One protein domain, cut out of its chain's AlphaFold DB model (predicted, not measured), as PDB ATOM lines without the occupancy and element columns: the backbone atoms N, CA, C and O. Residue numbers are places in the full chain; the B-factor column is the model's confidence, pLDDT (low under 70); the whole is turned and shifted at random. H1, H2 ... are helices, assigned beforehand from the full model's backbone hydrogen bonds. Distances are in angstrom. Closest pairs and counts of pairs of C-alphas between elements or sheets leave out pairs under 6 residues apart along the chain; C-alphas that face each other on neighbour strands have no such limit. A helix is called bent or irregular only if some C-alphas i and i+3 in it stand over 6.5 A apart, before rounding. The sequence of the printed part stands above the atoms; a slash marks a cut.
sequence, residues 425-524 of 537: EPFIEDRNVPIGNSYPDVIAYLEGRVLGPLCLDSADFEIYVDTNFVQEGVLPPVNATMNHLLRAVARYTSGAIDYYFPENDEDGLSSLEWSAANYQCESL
ATOM      1  N   GLU A 425     186.896 207.544 278.153       91.56
ATOM      2  CA  GLU A 425     187.085 208.314 279.373       91.56
ATOM      3  C   GLU A 425     186.593 209.763 279.210       91.56
ATOM      4  O   GLU A 425     186.881 210.419 278.203       91.56
ATOM      5  N   PRO A 426     185.910 210.330 280.219       88.44
ATOM      6  CA  PRO A 426     185.291 211.654 280.116       88.44
ATOM      7  C   PRO A 426     186.303 212.793 279.906       88.44
ATOM      8  O   PRO A 426     185.981 213.799 279.275       88.44
ATOM      9  N   PHE A 427     187.543 212.631 280.379       89.69
ATOM     10  CA  PHE A 427     188.603 213.632 280.218       89.69
ATOM     11  C   PHE A 427     189.166 213.714 278.782       89.69
ATOM     12  O   PHE A 427     189.923 214.638 278.467       89.69
ATOM     13  N   ILE A 428     188.822 212.763 277.900       89.81
ATOM     14  CA  ILE A 428     189.173 212.818 276.472       89.81
ATOM     15  C   ILE A 428     188.225 213.738 275.700       89.81
ATOM     16  O   ILE A 428     188.677 214.470 274.815       89.81
ATOM     17  N   GLU A 429     186.934 213.730 276.042       86.19
ATOM     18  CA  GLU A 429     185.929 214.604 275.428       86.19
ATOM     19  C   GLU A 429     186.050 216.052 275.932       86.19
ATOM     20  O   GLU A 429     186.033 216.985 275.124       86.19
ATOM     21  N   ASP A 430     186.244 216.245 277.245       89.31
ATOM     22  CA  ASP A 430     186.522 217.551 277.857       89.31
ATOM     23  C   ASP A 430     187.855 217.539 278.610       89.31
ATOM     24  O   ASP A 430     188.010 216.961 279.686       89.31
ATOM     25  N   ARG A 431     188.824 218.271 278.059       89.06
ATOM     26  CA  ARG A 431     190.198 218.299 278.565       89.06
ATOM     27  C   ARG A 431     190.375 218.991 279.914       89.06
ATOM     28  O   ARG A 431     191.495 218.988 280.429       89.06
ATOM     29  N   ASN A 432     189.337 219.637 280.439       90.00
ATOM     30  CA  ASN A 432     189.368 220.309 281.738       90.00
ATOM     31  C   ASN A 432     188.781 219.447 282.859       90.00
ATOM     32  O   ASN A 432     188.833 219.848 284.021       90.00
ATOM     33  N   VAL A 433     188.221 218.283 282.527       90.19
ATOM     34  CA  VAL A 433     187.757 217.330 283.531       90.19
ATOM     35  C   VAL A 433     188.979 216.635 284.147       90.19
ATOM     36  O   VAL A 433     189.899 216.259 283.409       90.19
ATOM     37  N   PRO A 434     189.026 216.481 285.484       90.19
ATOM     38  CA  PRO A 434     190.059 215.699 286.148       90.19
ATOM     39  C   PRO A 434     190.147 214.279 285.591       90.19
ATOM     40  O   PRO A 434     189.122 213.632 285.370       90.19
ATOM     41  N   ILE A 435     191.369 213.782 285.407       90.69
ATOM     42  CA  ILE A 435     191.619 212.402 284.975       90.69
ATOM     43  C   ILE A 435     191.117 211.416 286.046       90.69
ATOM     44  O   ILE A 435     190.592 210.349 285.725       90.69
ATOM     45  N   GLY A 436     191.214 211.792 287.326       89.62
ATOM     46  CA  GLY A 436     190.628 211.048 288.434       89.62
ATOM     47  C   GLY A 436     191.243 209.660 288.605       89.62
ATOM     48  O   GLY A 436     192.461 209.498 288.622       89.62
ATOM     49  N   ASN A 437     190.387 208.645 288.739       89.44
ATOM     50  CA  ASN A 437     190.811 207.270 289.024       89.44
ATOM     51  C   ASN A 437     191.603 206.619 287.880       89.44
ATOM     52  O   ASN A 437     192.313 205.651 288.133       89.44
ATOM     53  N   SER A 438     191.506 207.150 286.659       90.56
ATOM     54  CA  SER A 438     192.205 206.641 285.472       90.56
ATOM     55  C   SER A 438     193.646 207.177 285.364       90.56
ATOM     56  O   SER A 438     194.363 206.854 284.419       90.56
ATOM     57  N   TYR A 439     194.097 207.998 286.325       91.00
ATOM     58  CA  TYR A 439     195.427 208.616 286.317       91.00
ATOM     59  C   TYR A 439     196.587 207.599 286.324       91.00
ATOM     60  O   TYR A 439     197.497 207.761 285.511       91.00
ATOM     61  N   PRO A 440     196.564 206.515 287.130       91.19
ATOM     62  CA  PRO A 440     197.626 205.506 287.095       91.19
ATOM     63  C   PRO A 440     197.765 204.829 285.725       91.19
ATOM     64  O   PRO A 440     198.880 204.589 285.271       91.19
ATOM     65  N   ASP A 441     196.648 204.573 285.035       90.75
ATOM     66  CA  ASP A 441     196.661 203.960 283.701       90.75
ATOM     67  C   ASP A 441     197.241 204.919 282.651       90.75
ATOM     68  O   ASP A 441     197.974 204.508 281.747       90.75
ATOM     69  N   VAL A 442     196.956 206.215 282.792       90.69
ATOM     70  CA  VAL A 442     197.511 207.279 281.947       90.69
ATOM     71  C   VAL A 442     199.021 207.432 282.150       90.69
ATOM     72  O   VAL A 442     199.755 207.541 281.167       90.69
ATOM     73  N   ILE A 443     199.504 207.388 283.393       92.31
ATOM     74  CA  ILE A 443     200.943 207.424 283.683       92.31
ATOM     75  C   ILE A 443     201.635 206.155 283.195       92.31
ATOM     76  O   ILE A 443     202.675 206.257 282.555       92.31
ATOM     77  N   ALA A 444     201.039 204.975 283.376       91.75
ATOM     78  CA  ALA A 444     201.585 203.732 282.826       91.75
ATOM     79  C   ALA A 444     201.692 203.767 281.288       91.75
ATOM     80  O   ALA A 444     202.655 203.256 280.712       91.75
ATOM     81  N   TYR A 445     200.729 204.401 280.609       92.12
ATOM     82  CA  TYR A 445     200.807 204.634 279.167       92.12
ATOM     83  C   TYR A 445     201.966 205.573 278.802       92.12
ATOM     84  O   TYR A 445     202.725 205.279 277.875       92.12
ATOM     85  N   LEU A 446     202.115 206.687 279.525       91.50
ATOM     86  CA  LEU A 446     203.206 207.638 279.307       91.50
ATOM     87  C   LEU A 446     204.574 207.024 279.596       91.50
ATOM     88  O   LEU A 446     205.502 207.264 278.828       91.50
ATOM     89  N   GLU A 447     204.680 206.184 280.618       92.31
ATOM     90  CA  GLU A 447     205.886 205.425 280.936       92.31
ATOM     91  C   GLU A 447     206.298 204.532 279.766       92.31
ATOM     92  O   GLU A 447     207.411 204.627 279.256       92.31
ATOM     93  N   GLY A 448     205.370 203.730 279.241       87.56
ATOM     94  CA  GLY A 448     205.676 202.832 278.128       87.56
ATOM     95  C   GLY A 448     205.945 203.536 276.792       87.56
ATOM     96  O   GLY A 448     206.600 202.961 275.919       87.56
ATOM     97  N   ARG A 449     205.418 204.750 276.584       89.12
ATOM     98  CA  ARG A 449     205.480 205.436 275.280       89.12
ATOM     99  C   ARG A 449     206.481 206.577 275.205       89.12
ATOM    100  O   ARG A 449     207.030 206.789 274.124       89.12
ATOM    101  N   VAL A 450     206.700 207.289 276.303       89.94
ATOM    102  CA  VAL A 450     207.473 208.535 276.329       89.94
ATOM    103  C   VAL A 450     208.554 208.487 277.392       89.94
ATOM    104  O   VAL A 450     209.721 208.600 277.044       89.94
ATOM    105  N   LEU A 451     208.195 208.294 278.663       91.94
ATOM    106  CA  LEU A 451     209.144 208.457 279.765       91.94
ATOM    107  C   LEU A 451     210.198 207.341 279.759       91.94
ATOM    108  O   LEU A 451     211.383 207.642 279.674       91.94
ATOM    109  N   GLY A 452     209.790 206.073 279.679       89.94
ATOM    110  CA  GLY A 452     210.697 204.924 279.627       89.94
ATOM    111  C   GLY A 452     211.676 204.960 278.444       89.94
ATOM    112  O   GLY A 452     212.882 204.860 278.665       89.94
ATOM    113  N   PRO A 453     211.225 205.166 277.187       89.69
ATOM    114  CA  PRO A 453     212.127 205.297 276.037       89.69
ATOM    115  C   PRO A 453     213.115 206.471 276.111       89.69
ATOM    116  O   PRO A 453     214.150 206.416 275.449       89.69
ATOM    117  N   LEU A 454     212.796 207.522 276.874       90.88
ATOM    118  CA  LEU A 454     213.691 208.655 277.141       90.88
ATOM    119  C   LEU A 454     214.446 208.501 278.477       90.88
ATOM    120  O   LEU A 454     215.170 209.408 278.882       90.88
ATOM    121  N   CYS A 455     214.297 207.362 279.159       92.19
ATOM    122  CA  CYS A 455     214.852 207.087 280.482       92.19
ATOM    123  C   CYS A 455     214.508 208.146 281.539       92.19
ATOM    124  O   CYS A 455     215.340 208.485 282.383       92.19
ATOM    125  N   LEU A 456     213.288 208.671 281.478       93.25
ATOM    126  CA  LEU A 456     212.748 209.615 282.444       93.25
ATOM    127  C   LEU A 456     212.009 208.865 283.544       93.25
ATOM    128  O   LEU A 456     211.340 207.869 283.281       93.25
ATOM    129  N   ASP A 457     212.127 209.352 284.773       92.12
ATOM    130  CA  ASP A 457     211.502 208.717 285.924       92.12
ATOM    131  C   ASP A 457     210.028 209.138 286.037       92.12
ATOM    132  O   ASP A 457     209.703 210.324 286.136       92.12
ATOM    133  N   SER A 458     209.112 208.163 286.027       92.12
ATOM    134  CA  SER A 458     207.677 208.442 286.134       92.12
ATOM    135  C   SER A 458     207.297 209.157 287.428       92.12
ATOM    136  O   SER A 458     206.373 209.969 287.410       92.12
ATOM    137  N   ALA A 459     207.980 208.876 288.543       91.44
ATOM    138  CA  ALA A 459     207.671 209.513 289.819       91.44
ATOM    139  C   ALA A 459     208.141 210.976 289.825       91.44
ATOM    140  O   ALA A 459     207.410 211.846 290.299       91.44
ATOM    141  N   ASP A 460     209.305 211.270 289.239       92.19
ATOM    142  CA  ASP A 460     209.773 212.644 289.014       92.19
ATOM    143  C   ASP A 460     208.826 213.420 288.084       92.19
ATOM    144  O   ASP A 460     208.472 214.567 288.370       92.19
ATOM    145  N   PHE A 461     208.314 212.777 287.030       93.75
ATOM    146  CA  PHE A 461     207.288 213.371 286.174       93.75
ATOM    147  C   PHE A 461     205.986 213.671 286.935       93.75
ATOM    148  O   PHE A 461     205.423 214.757 286.792       93.75
ATOM    149  N   GLU A 462     205.496 212.750 287.767       91.62
ATOM    150  CA  GLU A 462     204.302 212.981 288.592       91.62
ATOM    151  C   GLU A 462     204.505 214.134 289.590       91.62
ATOM    152  O   GLU A 462     203.606 214.966 289.754       91.62
ATOM    153  N   ILE A 463     205.694 214.235 290.199       90.94
ATOM    154  CA  ILE A 463     206.092 215.372 291.046       90.94
ATOM    155  C   ILE A 463     206.089 216.671 290.234       90.94
ATOM    156  O   ILE A 463     205.577 217.693 290.704       90.94
ATOM    157  N   TYR A 464     206.614 216.645 289.007       92.06
ATOM    158  CA  TYR A 464     206.622 217.796 288.108       92.06
ATOM    159  C   TYR A 464     205.201 218.249 287.742       92.06
ATOM    160  O   TYR A 464     204.919 219.453 287.771       92.06
ATOM    161  N   VAL A 465     204.301 217.304 287.440       91.12
ATOM    162  CA  VAL A 465     202.884 217.566 287.137       91.12
ATOM    163  C   VAL A 465     202.195 218.246 288.318       91.12
ATOM    164  O   VAL A 465     201.536 219.274 288.126       91.12
ATOM    165  N   ASP A 466     202.353 217.707 289.532       89.81
ATOM    166  CA  ASP A 466     201.748 218.304 290.725       89.81
ATOM    167  C   ASP A 466     202.318 219.703 290.977       89.81
ATOM    168  O   ASP A 466     201.571 220.679 291.003       89.81
ATOM    169  N   THR A 467     203.643 219.831 291.039       88.50
ATOM    170  CA  THR A 467     204.326 221.087 291.387       88.50
ATOM    171  C   THR A 467     203.998 222.227 290.418       88.50
ATOM    172  O   THR A 467     203.765 223.362 290.842       88.50
ATOM    173  N   ASN A 468     203.955 221.948 289.111       88.00
ATOM    174  CA  ASN A 468     203.834 222.995 288.093       88.00
ATOM    175  C   ASN A 468     202.399 223.271 287.635       88.00
ATOM    176  O   ASN A 468     202.149 224.342 287.074       88.00
ATOM    177  N   PHE A 469     201.455 222.344 287.841       88.62
ATOM    178  CA  PHE A 469     200.111 222.473 287.266       88.62
ATOM    179  C   PHE A 469     198.960 222.268 288.251       88.62
ATOM    180  O   PHE A 469     197.933 222.924 288.079       88.62
ATOM    181  N   VAL A 470     199.088 221.386 289.248       87.81
ATOM    182  CA  VAL A 470     197.973 221.046 290.159       87.81
ATOM    183  C   VAL A 470     198.096 221.761 291.509       87.81
ATOM    184  O   VAL A 470     197.128 222.373 291.951       87.81
ATOM    185  N   GLN A 471     199.294 221.776 292.098       82.06
ATOM    186  CA  GLN A 471     199.658 222.440 293.357       82.06
ATOM    187  C   GLN A 471     198.878 221.947 294.582       82.06
ATOM    188  O   GLN A 471     198.533 222.736 295.466       82.06
ATOM    189  N   GLU A 472     198.605 220.645 294.659       78.12
ATOM    190  CA  GLU A 472     197.861 220.065 295.783       78.12
ATOM    191  C   GLU A 472     198.759 219.351 296.796       78.12
ATOM    192  O   GLU A 472     198.350 219.169 297.946       78.12
ATOM    193  N   GLY A 473     199.983 218.974 296.410       78.69
ATOM    194  CA  GLY A 473     200.907 218.246 297.280       78.69
ATOM    195  C   GLY A 473     200.469 216.801 297.543       78.69
ATOM    196  O   GLY A 473     200.919 216.191 298.516       78.69
ATOM    197  N   VAL A 474     199.561 216.263 296.720       77.81
ATOM    198  CA  VAL A 474     199.021 214.902 296.826       77.81
ATOM    199  C   VAL A 474     199.423 214.113 295.582       77.81
ATOM    200  O   VAL A 474     199.033 214.456 294.470       77.81
ATOM    201  N   LEU A 475     200.178 213.031 295.783       80.56
ATOM    202  CA  LEU A 475     200.592 212.096 294.735       80.56
ATOM    203  C   LEU A 475     199.773 210.792 294.840       80.56
ATOM    204  O   LEU A 475     199.667 210.245 295.943       80.56
ATOM    205  N   PRO A 476     199.218 210.255 293.736       81.81
ATOM    206  CA  PRO A 476     199.186 210.842 292.396       81.81
ATOM    207  C   PRO A 476     198.244 212.062 292.324       81.81
ATOM    208  O   PRO A 476     197.221 212.075 293.018       81.81
ATOM    209  N   PRO A 477     198.530 213.067 291.473       83.81
ATOM    210  CA  PRO A 477     197.702 214.261 291.339       83.81
ATOM    211  C   PRO A 477     196.424 213.941 290.551       83.81
ATOM    212  O   PRO A 477     196.276 214.279 289.379       83.81
ATOM    213  N   VAL A 478     195.461 213.284 291.200       83.56
ATOM    214  CA  VAL A 478     194.192 212.840 290.587       83.56
ATOM    215  C   VAL A 478     193.341 213.990 290.030       83.56
ATOM    216  O   VAL A 478     192.509 213.769 289.147       83.56
ATOM    217  N   ASN A 479     193.578 215.220 290.499       87.06
ATOM    218  CA  ASN A 479     192.949 216.442 289.995       87.06
ATOM    219  C   ASN A 479     193.642 217.023 288.750       87.06
ATOM    220  O   ASN A 479     193.186 218.027 288.193       87.06
ATOM    221  N   ALA A 480     194.713 216.389 288.265       89.06
ATOM    222  CA  ALA A 480     195.315 216.723 286.987       89.06
ATOM    223  C   ALA A 480     194.293 216.550 285.861       89.06
ATOM    224  O   ALA A 480     193.593 215.541 285.761       89.06
ATOM    225  N   THR A 481     194.220 217.551 284.992       92.94
ATOM    226  CA  THR A 481     193.387 217.512 283.792       92.94
ATOM    227  C   THR A 481     194.224 217.060 282.600       92.94
ATOM    228  O   THR A 481     195.454 217.165 282.603       92.94
ATOM    229  N   MET A 482     193.570 216.625 281.528       89.81
ATOM    230  CA  MET A 482     194.238 216.333 280.256       89.81
ATOM    231  C   MET A 482     195.075 217.525 279.748       89.81
ATOM    232  O   MET A 482     196.168 217.346 279.214       89.81
ATOM    233  N   ASN A 483     194.593 218.761 279.937       89.38
ATOM    234  CA  ASN A 483     195.353 219.963 279.581       89.38
ATOM    235  C   ASN A 483     196.625 220.144 280.428       89.38
ATOM    236  O   ASN A 483     197.634 220.613 279.893       89.38
ATOM    237  N   HIS A 484     196.592 219.784 281.717       92.19
ATOM    238  CA  HIS A 484     197.790 219.775 282.567       92.19
ATOM    239  C   HIS A 484     198.786 218.734 282.066       92.19
ATOM    240  O   HIS A 484     199.951 219.061 281.870       92.19
ATOM    241  N   LEU A 485     198.311 217.529 281.749       90.06
ATOM    242  CA  LEU A 485     199.156 216.439 281.278       90.06
ATOM    243  C   LEU A 485     199.835 216.742 279.936       90.06
ATOM    244  O   LEU A 485     201.042 216.582 279.820       90.06
ATOM    245  N   LEU A 486     199.096 217.242 278.937       89.25
ATOM    246  CA  LEU A 486     199.665 217.593 277.626       89.25
ATOM    247  C   LEU A 486     200.792 218.629 277.745       89.25
ATOM    248  O   LEU A 486     201.815 218.520 277.074       89.25
ATOM    249  N   ARG A 487     200.605 219.637 278.606       90.38
ATOM    250  CA  ARG A 487     201.623 220.665 278.858       90.38
ATOM    251  C   ARG A 487     202.785 220.128 279.681       90.38
ATOM    252  O   ARG A 487     203.918 220.509 279.405       90.38
ATOM    253  N   ALA A 488     202.502 219.280 280.667       91.94
ATOM    254  CA  ALA A 488     203.516 218.671 281.507       91.94
ATOM    255  C   ALA A 488     204.427 217.767 280.685       91.94
ATOM    256  O   ALA A 488     205.631 217.979 280.721       91.94
ATOM    257  N   VAL A 489     203.871 216.850 279.883       91.44
ATOM    258  CA  VAL A 489     204.664 215.985 278.997       91.44
ATOM    259  C   VAL A 489     205.508 216.842 278.062       91.44
ATOM    260  O   VAL A 489     206.719 216.698 278.066       91.44
ATOM    261  N   ALA A 490     204.905 217.799 277.345       90.00
ATOM    262  CA  ALA A 490     205.641 218.631 276.394       90.00
ATOM    263  C   ALA A 490     206.809 219.404 277.034       90.00
ATOM    264  O   ALA A 490     207.888 219.466 276.452       90.00
ATOM    265  N   ARG A 491     206.610 219.998 278.219       91.25
ATOM    266  CA  ARG A 491     207.667 220.766 278.898       91.25
ATOM    267  C   ARG A 491     208.722 219.876 279.535       91.25
ATOM    268  O   ARG A 491     209.902 220.149 279.370       91.25
ATOM    269  N   TYR A 492     208.297 218.825 280.224       92.06
ATOM    270  CA  TYR A 492     209.192 217.905 280.911       92.06
ATOM    271  C   TYR A 492     210.092 217.165 279.921       92.06
ATOM    272  O   TYR A 492     211.299 217.079 280.117       92.06
ATOM    273  N   THR A 493     209.537 216.708 278.797       92.12
ATOM    274  CA  THR A 493     210.342 216.044 277.771       92.12
ATOM    275  C   THR A 493     211.195 217.014 276.963       92.12
ATOM    276  O   THR A 493     212.240 216.604 276.479       92.12
ATOM    277  N   SER A 494     210.780 218.279 276.802       90.38
ATOM    278  CA  SER A 494     211.653 219.303 276.204       90.38
ATOM    279  C   SER A 494     212.864 219.546 277.092       90.38
ATOM    280  O   SER A 494     213.975 219.415 276.605       90.38
ATOM    281  N   GLY A 495     212.655 219.782 278.394       88.69
ATOM    282  CA  GLY A 495     213.755 219.964 279.346       88.69
ATOM    283  C   GLY A 495     214.693 218.759 279.388       88.69
ATOM    284  O   GLY A 495     215.905 218.926 279.376       88.69
ATOM    285  N   ALA A 496     214.147 217.542 279.324       90.62
ATOM    286  CA  ALA A 496     214.959 216.339 279.209       90.62
ATOM    287  C   ALA A 496     215.784 216.271 277.921       90.62
ATOM    288  O   ALA A 496     216.934 215.848 277.956       90.62
ATOM    289  N   ILE A 497     215.201 216.641 276.778       91.75
ATOM    290  CA  ILE A 497     215.910 216.652 275.495       91.75
ATOM    291  C   ILE A 497     217.014 217.706 275.511       91.75
ATOM    292  O   ILE A 497     218.118 217.392 275.088       91.75
ATOM    293  N   ASP A 498     216.740 218.898 276.031       90.94
ATOM    294  CA  ASP A 498     217.719 219.984 276.103       90.94
ATOM    295  C   ASP A 498     218.865 219.611 277.071       90.94
ATOM    296  O   ASP A 498     220.033 219.765 276.738       90.94
ATOM    297  N   TYR A 499     218.562 218.971 278.208       91.62
ATOM    298  CA  TYR A 499     219.583 218.432 279.118       91.62
ATOM    299  C   TYR A 499     220.409 217.299 278.492       91.62
ATOM    300  O   TYR A 499     221.622 217.219 278.679       91.62
ATOM    301  N   TYR A 500     219.766 216.384 277.765       92.50
ATOM    302  CA  TYR A 500     220.449 215.258 277.133       92.50
ATOM    303  C   TYR A 500     221.231 215.654 275.878       92.50
ATOM    304  O   TYR A 500     222.207 214.986 275.542       92.50
ATOM    305  N   PHE A 501     220.825 216.708 275.182       92.56
ATOM    306  CA  PHE A 501     221.456 217.192 273.959       92.56
ATOM    307  C   PHE A 501     221.657 218.708 274.057       92.56
ATOM    308  O   PHE A 501     221.022 219.447 273.302       92.56
ATOM    309  N   PRO A 502     222.520 219.164 274.984       90.19
ATOM    310  CA  PRO A 502     222.735 220.586 275.202       90.19
ATOM    311  C   PRO A 502     223.318 221.228 273.944       90.19
ATOM    312  O   PRO A 502     224.208 220.661 273.289       90.19
ATOM    313  N   GLU A 503     222.843 222.425 273.609       85.44
ATOM    314  CA  GLU A 503     223.535 223.257 272.631       85.44
ATOM    315  C   GLU A 503     224.858 223.779 273.228       85.44
ATOM    316  O   GLU A 503     225.145 223.637 274.418       85.44
ATOM    317  N   ASN A 504     225.733 224.337 272.384       77.88
ATOM    318  CA  ASN A 504     227.043 224.804 272.844       77.88
ATOM    319  C   ASN A 504     226.880 225.792 274.015       77.88
ATOM    320  O   ASN A 504     226.169 226.783 273.877       77.88
ATOM    321  N   ASP A 505     227.600 225.536 275.109       78.44
ATOM    322  CA  ASP A 505     227.599 226.320 276.353       78.44
ATOM    323  C   ASP A 505     226.358 226.150 277.262       78.44
ATOM    324  O   ASP A 505     226.201 226.916 278.215       78.44
ATOM    325  N   GLU A 506     225.512 225.143 277.023       84.00
ATOM    326  CA  GLU A 506     224.445 224.744 277.951       84.00
ATOM    327  C   GLU A 506     224.921 223.665 278.938       84.00
ATOM    328  O   GLU A 506     225.716 222.781 278.603       84.00
ATOM    329  N   ASP A 507     224.436 223.746 280.181       81.19
ATOM    330  CA  ASP A 507     224.691 222.728 281.196       81.19
ATOM    331  C   ASP A 507     223.846 221.485 280.873       81.19
ATOM    332  O   ASP A 507     222.618 221.527 280.882       81.19
ATOM    333  N   GLY A 508     224.507 220.368 280.578       86.06
ATOM    334  CA  GLY A 508     223.844 219.126 280.203       86.06
ATOM    335  C   GLY A 508     224.826 217.984 279.982       86.06
ATOM    336  O   GLY A 508     226.011 218.070 280.318       86.06
ATOM    337  N   LEU A 509     224.327 216.896 279.410       90.50
ATOM    338  CA  LEU A 509     225.091 215.678 279.193       90.50
ATOM    339  C   LEU A 509     226.085 215.843 278.034       90.50
ATOM    340  O   LEU A 509     225.706 216.076 276.883       90.50
ATOM    341  N   SER A 510     227.378 215.683 278.314       89.50
ATOM    342  CA  SER A 510     228.426 215.849 277.307       89.50
ATOM    343  C   SER A 510     228.469 214.691 276.302       89.50
ATOM    344  O   SER A 510     228.103 213.544 276.581       89.50
ATOM    345  N   SER A 511     229.025 214.958 275.115       84.50
ATOM    346  CA  SER A 511     229.248 213.930 274.088       84.50
ATOM    347  C   SER A 511     230.113 212.762 274.585       84.50
ATOM    348  O   SER A 511     229.947 211.621 274.136       84.50
ATOM    349  N   LEU A 512     231.022 213.030 275.530       86.44
ATOM    350  CA  LEU A 512     231.882 212.029 276.148       86.44
ATOM    351  C   LEU A 512     231.082 211.097 277.064       86.44
ATOM    352  O   LEU A 512     231.287 209.884 277.004       86.44
ATOM    353  N   GLU A 513     230.154 211.633 277.851       87.12
ATOM    354  CA  GLU A 513     229.295 210.855 278.754       87.12
ATOM    355  C   GLU A 513     228.323 209.967 277.978       87.12
ATOM    356  O   GLU A 513     228.199 208.780 278.283       87.12
ATOM    357  N   TRP A 514     227.750 210.477 276.886       88.94
ATOM    358  CA  TRP A 514     226.992 209.651 275.947       88.94
ATOM    359  C   TRP A 514     227.824 208.524 275.341       88.94
ATOM    360  O   TRP A 514     227.352 207.391 275.235       88.94
ATOM    361  N   SER A 515     229.073 208.811 274.964       86.12
ATOM    362  CA  SER A 515     229.970 207.781 274.435       86.12
ATOM    363  C   SER A 515     230.324 206.727 275.492       86.12
ATOM    364  O   SER A 515     230.380 205.540 275.173       86.12
ATOM    365  N   ALA A 516     230.493 207.132 276.756       86.94
ATOM    366  CA  ALA A 516     230.743 206.227 277.876       86.94
ATOM    367  C   ALA A 516     229.522 205.342 278.181       86.94
ATOM    368  O   ALA A 516     229.682 204.162 278.490       86.94
ATOM    369  N   ALA A 517     228.314 205.882 278.009       86.88
ATOM    370  CA  ALA A 517     227.052 205.150 278.092       86.88
ATOM    371  C   ALA A 517     226.679 204.412 276.792       86.88
ATOM    372  O   ALA A 517     225.555 203.928 276.652       86.88
ATOM    373  N   ASN A 518     227.594 204.326 275.820       88.44
ATOM    374  CA  ASN A 518     227.380 203.666 274.531       88.44
ATOM    375  C   ASN A 518     226.094 204.131 273.808       88.44
ATOM    376  O   ASN A 518     225.425 203.340 273.141       88.44
ATOM    377  N   TYR A 519     225.743 205.411 273.966       89.94
ATOM    378  CA  TYR A 519     224.558 206.054 273.386       89.94
ATOM    379  C   TYR A 519     223.219 205.419 273.789       89.94
ATOM    380  O   TYR A 519     222.238 205.489 273.050       89.94
ATOM    381  N   GLN A 520     223.171 204.792 274.966       89.19
ATOM    382  CA  GLN A 520     221.961 204.209 275.538       89.19
ATOM    383  C   GLN A 520     221.618 204.932 276.834       89.19
ATOM    384  O   GLN A 520     222.400 204.901 277.782       89.19
ATOM    385  N   CYS A 521     220.434 205.539 276.907       88.06
ATOM    386  CA  CYS A 521     220.045 206.286 278.102       88.06
ATOM    387  C   CYS A 521     219.945 205.391 279.352       88.06
ATOM    388  O   CYS A 521     220.221 205.834 280.461       88.06
ATOM    389  N   GLU A 522     219.648 204.097 279.187       85.81
ATOM    390  CA  GLU A 522     219.600 203.128 280.293       85.81
ATOM    391  C   GLU A 522     220.978 202.899 280.924       85.81
ATOM    392  O   GLU A 522     221.080 202.570 282.107       85.81
ATOM    393  N   SER A 523     222.038 203.094 280.137       90.06
ATOM    394  CA  SER A 523     223.425 202.981 280.585       90.06
ATOM    395  C   SER A 523     223.949 204.279 281.199       90.06
ATOM    396  O   SER A 523     225.079 204.296 281.688       90.06
ATOM    397  N   LEU A 524     223.149 205.354 281.206       90.62
ATOM    398  CA  LEU A 524     223.512 206.574 281.910       90.62
ATOM    399  C   LEU A 524     223.460 206.341 283.426       90.62
ATOM    400  O   LEU A 524     222.478 205.761 283.922       90.62
TER     401      LEU A 524
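AT A GLANCE: This is residues 425 to 524 of the 537 residues of the protein "Hypothetical protein" of Grammatophora oceanica (UniProt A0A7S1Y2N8). Two long helices, H2 and H4, run roughly side by side along the longest axis, with H3 crossing them steeply and packing on H4. Short H1 sits near one end of H4, while H5 lies beyond its other end, touching no helix. The printed part has 100 residues with five named helices, H1 to H5 in chain order, and no named strand; its class is all helix. It is only just loose, close to compact, with a radius of gyration of the C-alphas of 15.4 A, and elongated, spanning 46 by 25 by 24 A.

HOW THE PARTS SIT: H4, residues 482 to 500, touches H3, residues 458 to 470, with residues 484 to 492 alone; the closest C-alphas, of Val 465 and Ala 488, are 5.8 A apart. H3 and H4 run opposite ways at a steep tilt of 56 degrees. H2, residues 436 to 454, is close to H4 but not clearly touching, at a shallow tilt of 22 degrees, the same way; their closest C-alphas, of Leu 451 and Thr 493, are 7.9 A apart. H3 touches H2 with residue 458 alone, 6.3 A from Glu 447 between C-alphas, at a steep tilt of 57 degrees, opposite ways. H1, residues 426 to 429, is close to H4 but not clearly touching, its closest C-alphas being those of Phe 427 and Met 482, 6.2 A apart. H5, residues 511 to 516, is apart from H4. Each O i to N i+4 pair is within hydrogen-bond range in H3, H4 and H5, against 10 of 15 in H2; H1 is too short for such a pair.

IN THESE COORDINATES: H4 is 26.4 A long, from C-alpha 482 at (194.238, 216.333, 280.256) to C-alpha 500 at (220.449, 215.258, 277.133). H2, 25.8 A, is irregular, with C-alphas 437 and 440 7.3 A apart, and has a kink of 47 degrees near residue 447. H3 is 16.4 A, H5 8.7 A and H1 5.6 A long.

THE WHOLE: The C-alphas farthest apart, of Pro 426 and Leu 512, are 46.8 A apart. The printed part has no cut; the link from H3 to H4, 11 residues, is long. Mean pLDDT of the printed part is 88.9, and no printed residue is under 70.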